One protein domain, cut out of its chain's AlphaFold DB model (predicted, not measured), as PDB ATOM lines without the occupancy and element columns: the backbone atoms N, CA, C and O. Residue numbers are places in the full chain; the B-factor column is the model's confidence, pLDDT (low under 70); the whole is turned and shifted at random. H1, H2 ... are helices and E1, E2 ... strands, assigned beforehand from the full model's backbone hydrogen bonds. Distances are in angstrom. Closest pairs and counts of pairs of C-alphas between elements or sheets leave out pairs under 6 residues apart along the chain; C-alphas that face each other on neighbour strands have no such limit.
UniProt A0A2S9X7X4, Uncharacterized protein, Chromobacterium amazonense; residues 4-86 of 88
ATOM      1  N   ASP A   4      34.028   4.339  68.081       51.06
ATOM      2  CA  ASP A   4      35.473   4.269  67.866       51.06
ATOM      3  C   ASP A   4      36.180   3.237  68.768       51.06
ATOM      4  O   ASP A   4      37.175   2.651  68.341       51.06
ATOM      5  N   GLU A   5      35.647   2.920  69.955       52.44
ATOM      6  CA  GLU A   5      36.182   1.850  70.823       52.44
ATOM      7  C   GLU A   5      35.910   0.454  70.239       52.44
ATOM      8  O   GLU A   5      36.644  -0.498  70.508       52.44
ATOM      9  N   LEU A   6      34.883   0.332  69.393       53.69
ATOM     10  CA  LEU A   6      34.517  -0.916  68.735       53.69
ATOM     11  C   LEU A   6      35.268  -1.148  67.415       53.69
ATOM     12  O   LEU A   6      35.308  -2.283  66.962       53.69
ATOM     13  N   ARG A   7      35.923  -0.137  66.820       52.91
ATOM     14  CA  ARG A   7      36.649  -0.260  65.531       52.91
ATOM     15  C   ARG A   7      37.874  -1.182  65.569       52.91
ATOM     16  O   ARG A   7      38.352  -1.583  64.512       52.91
ATOM     17  N   GLY A   8      38.398  -1.497  66.757       46.25
ATOM     18  CA  GLY A   8      39.483  -2.475  66.944       46.25
ATOM     19  C   GLY A   8      39.002  -3.928  67.034       46.25
ATOM     20  O   GLY A   8      39.800  -4.854  66.909       46.25
ATOM     21  N   HIS A   9      37.699  -4.126  67.231       48.41
ATOM     22  CA  HIS A   9      37.032  -5.409  67.088       48.41
ATOM     23  C   HIS A   9      36.376  -5.424  65.703       48.41
ATOM     24  O   HIS A   9      35.938  -4.388  65.216       48.41
ATOM     25  N   ASN A  10      36.331  -6.570  65.027       53.25
ATOM     26  CA  ASN A  10      35.598  -6.686  63.766       53.25
ATOM     27  C   ASN A  10      34.110  -6.416  64.041       53.25
ATOM     28  O   ASN A  10      33.376  -7.338  64.391       53.25
ATOM     29  N   LEU A  11      33.680  -5.155  63.953       54.97
ATOM     30  CA  LEU A  11      32.269  -4.803  63.986       54.97
ATOM     31  C   LEU A  11      31.586  -5.611  62.877       54.97
ATOM     32  O   LEU A  11      32.096  -5.589  61.750       54.97
ATOM     33  N   PRO A  12      30.488  -6.331  63.176       59.38
ATOM     34  CA  PRO A  12      29.784  -7.096  62.165       59.38
ATOM     35  C   PRO A  12      29.456  -6.155  61.013       59.38
ATOM     36  O   PRO A  12      28.799  -5.124  61.204       59.38
ATOM     37  N   MET A  13      29.971  -6.462  59.822       72.75
ATOM     38  CA  MET A  13      29.513  -5.758  58.640       72.75
ATOM     39  C   MET A  13      28.044  -6.122  58.484       72.75
ATOM     40  O   MET A  13      27.704  -7.302  58.440       72.75
ATOM     41  N   ALA A  14      27.178  -5.118  58.446       85.19
ATOM     42  CA  ALA A  14      25.746  -5.327  58.439       85.19
ATOM     43  C   ALA A  14      25.082  -4.537  57.316       85.19
ATOM     44  O   ALA A  14      25.629  -3.562  56.794       85.19
ATOM     45  N   GLN A  15      23.889  -4.977  56.948       89.69
ATOM     46  CA  GLN A  15      23.051  -4.364  55.932       89.69
ATOM     47  C   GLN A  15      21.621  -4.242  56.444       89.69
ATOM     48  O   GLN A  15      21.185  -4.992  57.317       89.69
ATOM     49  N   VAL A  16      20.886  -3.291  55.876       91.12
ATOM     50  CA  VAL A  16      19.467  -3.092  56.158       91.12
ATOM     51  C   VAL A  16      18.670  -3.257  54.874       91.12
ATOM     52  O   VAL A  16      19.001  -2.677  53.839       91.12
ATOM     53  N   LYS A  17      17.607  -4.051  54.954       91.56
ATOM     54  CA  LYS A  17      16.593  -4.198  53.918       91.56
ATOM     55  C   LYS A  17      15.320  -3.513  54.391       91.56
ATOM     56  O   LYS A  17      14.878  -3.739  55.516       91.56
ATOM     57  N   ILE A  18      14.746  -2.686  53.527       90.69
ATOM     58  CA  ILE A  18      13.466  -2.019  53.762       90.69
ATOM     59  C   ILE A  18      12.476  -2.568  52.737       90.69
ATOM     60  O   ILE A  18      12.735  -2.500  51.535       90.69
ATOM     61  N   GLU A  19      11.368  -3.123  53.211       92.38
ATOM     62  CA  GLU A  19      10.282  -3.662  52.394       92.38
ATOM     63  C   GLU A  19       8.995  -2.882  52.649       92.38
ATOM     64  O   GLU A  19       8.691  -2.533  53.788       92.38
ATOM     65  N   LEU A  20       8.242  -2.611  51.583       91.88
ATOM     66  CA  LEU A  20       6.895  -2.053  51.658       91.88
ATOM     67  C   LEU A  20       5.903  -3.184  51.387       91.88
ATOM     68  O   LEU A  20       5.933  -3.777  50.309       91.88
ATOM     69  N   TYR A  21       5.051  -3.480  52.361       90.81
ATOM     70  CA  TYR A  21       4.027  -4.512  52.256       90.81
ATOM     71  C   TYR A  21       2.727  -3.959  51.659       90.81
ATOM     72  O   TYR A  21       2.438  -2.765  51.753       90.81
ATOM     73  N   ASP A  22       1.899  -4.841  51.089       88.81
ATOM     74  CA  ASP A  22       0.614  -4.482  50.458       88.81
ATOM     75  C   ASP A  22      -0.400  -3.859  51.438       88.81
ATOM     76  O   ASP A  22      -1.305  -3.129  51.038       88.81
ATOM     77  N   SER A  23      -0.238  -4.125  52.734       88.81
ATOM     78  CA  SER A  23      -0.972  -3.491  53.838       88.81
ATOM     79  C   SER A  23      -0.662  -1.999  54.001       88.81
ATOM     80  O   SER A  23      -1.375  -1.310  54.729       88.81
ATOM     81  N   GLY A  24       0.405  -1.501  53.370       85.00
ATOM     82  CA  GLY A  24       0.969  -0.175  53.611       85.00
ATOM     83  C   GLY A  24       1.953  -0.127  54.785       85.00
ATOM     84  O   GLY A  24       2.506   0.939  55.049       85.00
ATOM     85  N   SER A  25       2.203  -1.251  55.470       92.62
ATOM     86  CA  SER A  25       3.253  -1.331  56.485       92.62
ATOM     87  C   SER A  25       4.643  -1.424  55.850       92.62
ATOM     88  O   SER A  25       4.822  -1.865  54.716       92.62
ATOM     89  N   ILE A  26       5.646  -0.984  56.602       93.19
ATOM     90  CA  ILE A  26       7.055  -1.014  56.236       93.19
ATOM     91  C   ILE A  26       7.775  -1.981  57.166       93.19
ATOM     92  O   ILE A  26       7.753  -1.819  58.388       93.19
ATOM     93  N   GLY A  27       8.427  -2.976  56.570       94.12
ATOM     94  CA  GLY A  27       9.339  -3.891  57.238       94.12
ATOM     95  C   GLY A  27      10.776  -3.395  57.135       94.12
ATOM     96  O   GLY A  27      11.272  -3.134  56.042       94.12
ATOM     97  N   MET A  28      11.468  -3.293  58.263       94.12
ATOM     98  CA  MET A  28      12.906  -3.043  58.325       94.12
ATOM     99  C   MET A  28      13.591  -4.277  58.893       94.12
ATOM    100  O   MET A  28      13.262  -4.713  59.993       94.12
ATOM    101  N   MET A  29      14.543  -4.832  58.151       94.75
ATOM    102  CA  MET A  29      15.277  -6.039  58.518       94.75
ATOM    103  C   MET A  29      16.778  -5.769  58.469       94.75
ATOM    104  O   MET A  29      17.279  -5.231  57.483       94.75
ATOM    105  N   PHE A  30      17.492  -6.146  59.525       93.25
ATOM    106  CA  PHE A  30      18.921  -5.913  59.695       93.25
ATOM    107  C   PHE A  30      19.649  -7.252  59.725       93.25
ATOM    108  O   PHE A  30      19.300  -8.133  60.511       93.25
ATOM    109  N   PHE A  31      20.658  -7.385  58.874       91.69
ATOM    110  CA  PHE A  31      21.404  -8.619  58.649       91.69
ATOM    111  C   PHE A  31      22.888  -8.366  58.859       91.69
ATOM    112  O   PHE A  31      23.371  -7.273  58.555       91.69
ATOM    113  N   GLU A  32      23.621  -9.380  59.299       89.25
ATOM    114  CA  GLU A  32      25.057  -9.437  59.026       89.25
ATOM    115  C   GLU A  32      25.241  -9.706  57.516       89.25
ATOM    116  O   GLU A  32      24.378 -10.313  56.884       89.25
ATOM    117  N   ILE A  33      26.296  -9.186  56.880       80.38
ATOM    118  CA  ILE A  33      26.432  -9.216  55.406       80.38
ATOM    119  C   ILE A  33      26.406 -10.641  54.837       80.38
ATOM    120  O   ILE A  33      25.876 -10.842  53.746       80.38
ATOM    121  N   ASP A  34      26.940 -11.608  55.580       81.75
ATOM    122  CA  ASP A  34      27.017 -13.008  55.158       81.75
ATOM    123  C   ASP A  34      25.819 -13.851  55.638       81.75
ATOM    124  O   ASP A  34      25.721 -15.037  55.311       81.75
ATOM    125  N   ASP A  35      24.886 -13.239  56.374       85.06
ATOM    126  CA  ASP A  35      23.722 -13.914  56.935       85.06
ATOM    127  C   ASP A  35      22.482 -13.749  56.051       85.06
ATOM    128  O   ASP A  35      22.192 -12.689  55.493       85.06
ATOM    129  N   ASN A  36      21.697 -14.824  55.973       84.31
ATOM    130  CA  ASN A  36      20.403 -14.834  55.286       84.31
ATOM    131  C   ASN A  36      19.224 -14.560  56.231       84.31
ATOM    132  O   ASN A  36      18.101 -14.358  55.768       84.31
ATOM    133  N   GLU A  37      19.459 -14.582  57.544       90.75
ATOM    134  CA  GLU A  37      18.444 -14.360  58.571       90.75
ATOM    135  C   GLU A  37      18.703 -13.016  59.262       90.75
ATOM    136  O   GLU A  37      19.851 -12.719  59.606       90.75
ATOM    137  N   PRO A  38      17.674 -12.171  59.454       93.44
ATOM    138  CA  PRO A  38      17.880 -10.902  60.120       93.44
ATOM    139  C   PRO A  38      18.096 -11.128  61.617       93.44
ATOM    140  O   PRO A  38      17.295 -11.783  62.281       93.44
ATOM    141  N   PHE A  39      19.128 -10.505  62.183       92.44
ATOM    142  CA  PHE A  39      19.303 -10.485  63.638       92.44
ATOM    143  C   PHE A  39      18.303  -9.539  64.321       92.44
ATOM    144  O   PHE A  39      18.103  -9.612  65.534       92.44
ATOM    145  N   PHE A  40      17.698  -8.623  63.560       95.00
ATOM    146  CA  PHE A  40      16.643  -7.734  64.030       95.00
ATOM    147  C   PHE A  40      15.677  -7.399  62.897       95.00
ATOM    148  O   PHE A  40      16.096  -7.059  61.791       95.00
ATOM    149  N   SER A  41      14.381  -7.438  63.187       95.19
ATOM    150  CA  SER A  41      13.342  -7.001  62.262       95.19
ATOM    151  C   SER A  41      12.239  -6.259  62.997       95.19
ATOM    152  O   SER A  41      11.854  -6.643  64.103       95.19
ATOM    153  N   VAL A  42      11.685  -5.238  62.359       95.19
ATOM    154  CA  VAL A  42      10.529  -4.497  62.859       95.19
ATOM    155  C   VAL A  42       9.595  -4.163  61.703       95.19
ATOM    156  O   VAL A  42      10.046  -3.786  60.627       95.19
ATOM    157  N   GLU A  43       8.296  -4.310  61.935       95.06
ATOM    158  CA  GLU A  43       7.244  -3.897  61.009       95.06
ATOM    159  C   GLU A  43       6.426  -2.772  61.645       95.06
ATOM    160  O   GLU A  43       6.156  -2.790  62.847       95.06
ATOM    161  N   MET A  44       6.059  -1.771  60.848       93.44
ATOM    162  CA  MET A  44       5.370  -0.566  61.311       93.44
ATOM    163  C   MET A  44       4.466   0.018  60.224       93.44
ATOM    164  O   MET A  44       4.764  -0.108  59.047       93.44
ATOM    165  N   GLU A  45       3.382   0.703  60.596       90.50
ATOM    166  CA  GLU A  45       2.390   1.280  59.659       90.50
ATOM    167  C   GLU A  45       2.909   2.476  58.823       90.50
ATOM    168  O   GLU A  45       2.159   3.114  58.090       90.50
ATOM    169  N   GLY A  46       4.198   2.803  58.924       86.19
ATOM    170  CA  GLY A  46       4.861   3.864  58.172       86.19
ATOM    171  C   GLY A  46       6.339   3.957  58.538       86.19
ATOM    172  O   GLY A  46       6.783   3.332  59.498       86.19
ATOM    173  N   PHE A  47       7.121   4.733  57.783       85.75
ATOM    174  CA  PHE A  47       8.563   4.832  58.024       85.75
ATOM    175  C   PHE A  47       8.824   5.693  59.262       85.75
ATOM    176  O   PHE A  47       8.694   6.916  59.213       85.75
ATOM    177  N   SER A  48       9.193   5.058  60.374       89.25
ATOM    178  CA  SER A  48       9.550   5.741  61.617       89.25
ATOM    179  C   SER A  48      10.882   5.210  62.160       89.25
ATOM    180  O   SER A  48      10.912   4.226  62.904       89.25
ATOM    181  N   PRO A  49      12.002   5.873  61.813       87.38
ATOM    182  CA  PRO A  49      13.324   5.550  62.345       87.38
ATOM    183  C   PRO A  49      13.364   5.507  63.871       87.38
ATOM    184  O   PRO A  49      13.938   4.587  64.450       87.38
ATOM    185  N   ASP A  50      12.696   6.459  64.519       90.50
ATOM    186  CA  ASP A  50      12.657   6.555  65.976       90.50
ATOM    187  C   ASP A  50      11.913   5.373  66.603       90.50
ATOM    188  O   ASP A  50      12.373   4.809  67.595       90.50
ATOM    189  N   ALA A  51      10.794   4.941  66.007       91.62
ATOM    190  CA  ALA A  51      10.077   3.759  66.478       91.62
ATOM    191  C   ALA A  51      10.914   2.482  66.295       91.62
ATOM    192  O   ALA A  51      10.921   1.621  67.178       91.62
ATOM    193  N   ALA A  52      11.659   2.375  65.189       91.38
ATOM    194  CA  ALA A  52      12.539   1.239  64.923       91.38
ATOM    195  C   ALA A  52      13.675   1.176  65.952       91.38
ATOM    196  O   ALA A  52      13.935   0.119  66.529       91.38
ATOM    197  N   LEU A  53      14.302   2.320  66.238       93.31
ATOM    198  CA  LEU A  53      15.359   2.440  67.239       93.31
ATOM    199  C   LEU A  53      14.842   2.156  68.651       93.31
ATOM    200  O   LEU A  53      15.468   1.390  69.379       93.31
ATOM    201  N   ALA A  54      13.675   2.683  69.022       94.38
ATOM    202  CA  ALA A  54      13.064   2.409  70.321       94.38
ATOM    203  C   ALA A  54      12.759   0.913  70.518       94.38
ATOM    204  O   ALA A  54      12.878   0.392  71.629       94.38
ATOM    205  N   GLN A  55      12.377   0.204  69.452       94.56
ATOM    206  CA  GLN A  55      12.172  -1.242  69.499       94.56
ATOM    207  C   GLN A  55      13.501  -2.007  69.601       94.56
ATOM    208  O   GLN A  55      13.602  -2.963  70.376       94.56
ATOM    209  N   ALA A  56      14.531  -1.567  68.877       94.62
ATOM    210  CA  ALA A  56      15.872  -2.141  68.940       94.62
ATOM    211  C   ALA A  56      16.479  -2.017  70.348       94.62
ATOM    212  O   ALA A  56      16.996  -2.992  70.886       94.62
ATOM    213  N   GLU A  57      16.342  -0.858  70.996       95.56
ATOM    214  CA  GLU A  57      16.860  -0.598  72.350       95.56
ATOM    215  C   GLU A  57      16.290  -1.531  73.422       95.56
ATOM    216  O   GLU A  57      16.943  -1.804  74.426       95.56
ATOM    217  N   ARG A  58      15.066  -2.026  73.218       94.94
ATOM    218  CA  ARG A  58      14.392  -2.933  74.157       94.94
ATOM    219  C   ARG A  58      14.793  -4.392  73.978       94.94
ATOM    220  O   ARG A  58      14.517  -5.195  74.864       94.94
ATOM    221  N   THR A  59      15.355  -4.747  72.826       92.81
ATOM    222  CA  THR A  59      15.475  -6.145  72.386       92.81
ATOM    223  C   THR A  59      16.908  -6.577  72.108       92.81
ATOM    224  O   THR A  59      17.221  -7.752  72.283       92.81
ATOM    225  N   LEU A  60      17.779  -5.653  71.704       92.38
ATOM    226  CA  LEU A  60      19.135  -5.963  71.268       92.38
ATOM    227  C   LEU A  60      20.171  -5.759  72.368       92.38
ATOM    228  O   LEU A  60      20.059  -4.880  73.222       92.38
ATOM    229  N   ASP A  61      21.232  -6.560  72.298       91.44
ATOM    230  CA  ASP A  61      22.446  -6.315  73.063       91.44
ATOM    231  C   ASP A  61      23.146  -5.018  72.597       91.44
ATOM    232  O   ASP A  61      22.909  -4.541  71.480       91.44
ATOM    233  N   PRO A  62      24.032  -4.429  73.423       88.00
ATOM    234  CA  PRO A  62      24.662  -3.149  73.107       88.00
ATOM    235  C   PRO A  62      25.438  -3.115  71.783       88.00
ATOM    236  O   PRO A  62      25.503  -2.053  71.162       88.00
ATOM    237  N   ILE A  63      26.014  -4.238  71.338       86.12
ATOM    238  CA  ILE A  63      26.798  -4.294  70.096       86.12
ATOM    239  C   ILE A  63      25.848  -4.241  68.902       86.12
ATOM    240  O   ILE A  63      25.998  -3.379  68.035       86.12
ATOM    241  N   ARG A  64      24.825  -5.100  68.878       88.69
ATOM    242  CA  ARG A  64      23.820  -5.099  67.804       88.69
ATOM    243  C   ARG A  64      23.033  -3.797  67.747       88.69
ATOM    244  O   ARG A  64      22.758  -3.294  66.660       88.69
ATOM    245  N   LEU A  65      22.735  -3.203  68.901       91.94
ATOM    246  CA  LEU A  65      22.114  -1.882  68.969       91.94
ATOM    247  C   LEU A  65      23.004  -0.797  68.345       91.94
ATOM    248  O   LEU A  65      22.503   0.056  67.612       91.94
ATOM    249  N   ALA A  66      24.312  -0.815  68.613       88.81
ATOM    250  CA  ALA A  66      25.251   0.136  68.018       88.81
ATOM    251  C   ALA A  66      25.308   0.000  66.486       88.81
ATOM    252  O   ALA A  66      25.291   1.012  65.785       88.81
ATOM    253  N   VAL A  67      25.288  -1.233  65.970       89.50
ATOM    254  CA  VAL A  67      25.226  -1.518  64.527       89.50
ATOM    255  C   VAL A  67      23.927  -0.992  63.909       89.50
ATOM    256  O   VAL A  67      23.972  -0.288  62.900       89.50
ATOM    257  N   VAL A  68      22.771  -1.263  64.526       91.94
ATOM    258  CA  VAL A  68      21.471  -0.751  64.052       91.94
ATOM    259  C   VAL A  68      21.453   0.777  64.029       91.94
ATOM    260  O   VAL A  68      21.012   1.361  63.043       91.94
ATOM    261  N   ARG A  69      21.977   1.440  65.067       91.69
ATOM    262  CA  ARG A  69      22.076   2.908  65.115       91.69
ATOM    263  C   ARG A  69      22.929   3.471  63.978       91.69
ATOM    264  O   ARG A  69      22.509   4.436  63.342       91.69
ATOM    265  N   ASP A  70      24.090   2.876  63.698       89.69
ATOM    266  CA  ASP A  70      24.947   3.330  62.594       89.69
ATOM    267  C   ASP A  70      24.278   3.124  61.227       89.69
ATOM    268  O   ASP A  70      24.260   4.045  60.408       89.69
ATOM    269  N   LEU A  71      23.658   1.963  60.995       89.69
ATOM    270  CA  LEU A  71      22.932   1.691  59.752       89.69
ATOM    271  C   LEU A  71      21.755   2.647  59.549       89.69
ATOM    272  O   LEU A  71      21.597   3.196  58.461       89.69
ATOM    273  N   MET A  72      20.963   2.890  60.593       90.56
ATOM    274  CA  MET A  72      19.839   3.823  60.534       90.56
ATOM    275  C   MET A  72      20.287   5.246  60.222       90.56
ATOM    276  O   MET A  72      19.674   5.908  59.387       90.56
ATOM    277  N   ARG A  73      21.385   5.702  60.833       90.44
ATOM    278  CA  ARG A  73      21.972   7.009  60.527       90.44
ATOM    279  C   ARG A  73      22.352   7.114  59.048       90.44
ATOM    280  O   ARG A  73      21.970   8.084  58.405       90.44
ATOM    281  N   ARG A  74      23.023   6.101  58.487       87.94
ATOM    282  CA  ARG A  74      23.383   6.073  57.055       87.94
ATOM    283  C   ARG A  74      22.155   6.086  56.146       87.94
ATOM    284  O   ARG A  74      22.153   6.799  55.152       87.94
ATOM    285  N   VAL A  75      21.107   5.327  56.482       87.62
ATOM    286  CA  VAL A  75      19.841   5.348  55.725       87.62
ATOM    287  C   VAL A  75      19.250   6.754  55.707       87.62
ATOM    288  O   VAL A  75      18.856   7.227  54.645       87.62
ATOM    289  N   LEU A  76      19.204   7.427  56.857       88.12
ATOM    290  CA  LEU A  76      18.666   8.783  56.962       88.12
ATOM    291  C   LEU A  76      19.496   9.799  56.172       88.12
ATOM    292  O   LEU A  76      18.915  10.590  55.438       88.12
ATOM    293  N   GLU A  77      20.826   9.732  56.261       89.00
ATOM    294  CA  GLU A  77      21.735  10.585  55.483       89.00
ATOM    295  C   GLU A  77      21.532  10.394  53.967       89.00
ATOM    296  O   GLU A  77      21.495  11.363  53.212       89.00
ATOM    297  N   GLU A  78      21.365   9.154  53.499       87.38
ATOM    298  CA  GLU A  78      21.111   8.866  52.081       87.38
ATOM    299  C   GLU A  78      19.719   9.317  51.621       87.38
ATOM    300  O   GLU A  78      19.561   9.783  50.492       87.38
ATOM    301  N   LEU A  79      18.704   9.198  52.481       84.44
ATOM    302  CA  LEU A  79      17.374   9.740  52.202       84.44
ATOM    303  C   LEU A  79      17.415  11.265  52.112       84.44
ATOM    304  O   LEU A  79      16.891  11.824  51.154       84.44
ATOM    305  N   GLU A  80      18.072  11.932  53.060       85.38
ATOM    306  CA  GLU A  80      18.208  13.388  53.078       85.38
ATOM    307  C   GLU A  80      18.892  13.905  51.808       85.38
ATOM    308  O   GLU A  80      18.350  14.795  51.153       85.38
ATOM    309  N   LYS A  81      20.007  13.288  51.391       85.06
ATOM    310  CA  LYS A  81      20.674  13.614  50.119       85.06
ATOM    311  C   LYS A  81      19.732  13.471  48.931       85.06
ATOM    312  O   LYS A  81      19.620  14.383  48.122       85.06
ATOM    313  N   LYS A  82      18.997  12.357  48.846       79.38
ATOM    314  CA  LYS A  82      18.031  12.141  47.761       79.38
ATOM    315  C   LYS A  82      16.930  13.195  47.746       79.38
ATOM    316  O   LYS A  82      16.453  13.518  46.667       79.38
ATOM    317  N   PHE A  83      16.494  13.705  48.893       73.44
ATOM    318  CA  PHE A  83      15.476  14.753  48.928       73.44
ATOM    319  C   PHE A  83      16.040  16.134  48.579       73.44
ATOM    320  O   PHE A  83      15.354  16.880  47.893       73.44
ATOM    321  N   GLN A  84      17.281  16.440  48.965       70.44
ATOM    322  CA  GLN A  84      17.971  17.682  48.585       70.44
ATOM    323  C   GLN A  84      18.330  17.721  47.090       70.44
ATOM    324  O   GLN A  84      18.193  18.755  46.445       70.44
ATOM    325  N   ASP A  85      18.729  16.588  46.509       64.50
ATOM    326  CA  ASP A  85      19.068  16.488  45.082       64.50
ATOM    327  C   ASP A  85      17.826  16.497  44.162       64.50
ATOM    328  O   ASP A  85      17.959  16.650  42.947       64.50
ATOM    329  N   ASN A  86      16.620  16.325  44.720       55.62
ATOM    330  CA  ASN A  86      15.340  16.355  44.000       55.62
ATOM    331  C   ASN A  86      14.587  17.693  44.158       55.62
ATOM    332  O   ASN A  86      13.374  17.735  43.930       55.62
TER     333      ASN A  86
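This is residues 4 to 86 of the 88 residues of an uncharacterized protein of Chromobacterium amazonense (UniProt A0A2S9X7X4). What shape is this? A sheet of three strands, E1, E2 and E3, has one face covered by a helical hairpin, H1 and the longer H2. Residues 77 to 86, mostly the end of H2, stick out. How is it built? The printed part has 83 residues, with three named strands and then two named helices. The strands form an antiparallel meander, each the neighbour of the one before, in the order E1 - E2 - E3; the class is mixed, in two layers. It is compact, with a radius of gyration of the C-alphas of 13.4 A and spans of 39 by 29 by 24 A.

How do the strands pair? E1, residues 14 to 20, and E2, residues 26 to 32, form an antiparallel hairpin, with N 17 and O 29 within hydrogen-bond range at 2.8 A. E2 and E3, residues 40 to 44, form another, with N 28 and O 42 at 2.8 A. Where are the helices? H1, residues 49 to 59, is on the sheet over E3, at a height of 7.8 A, with C-alphas 42 and 52 the closest to E3 at 6.4 A. H2, residues 62 to 84, is on the same face over E1 and E2, at a height of 9.8 A, with C-alphas 16 and 71 the closest to E1 at 6.9 A. How do the helices meet? H1 and H2 touch, H2 with residues 65 to 72 alone, at a shallow tilt of 6 degrees, opposite ways; the closest C-alphas are those of Ala 56 and Leu 65, 6.2 A. Every O i to N i+4 pair is within hydrogen-bond range in H2, and 5 of 7 in H1.

Where does E1 begin? C-alpha 14 is at (25.746, -5.327, 58.439). How long are the elements? From first to last C-alpha E1 is 20.3 A, E2 20.1 A, E3 13.6 A, H1 15.6 A and H2 32.9 A, ending with C-alpha 84 at (17.971, 17.682, 48.585).

Is it unbroken? The printed part has no cut, and no link is long. Where is confidence low? Residues 4 to 12 and 85 to 86 are under 70.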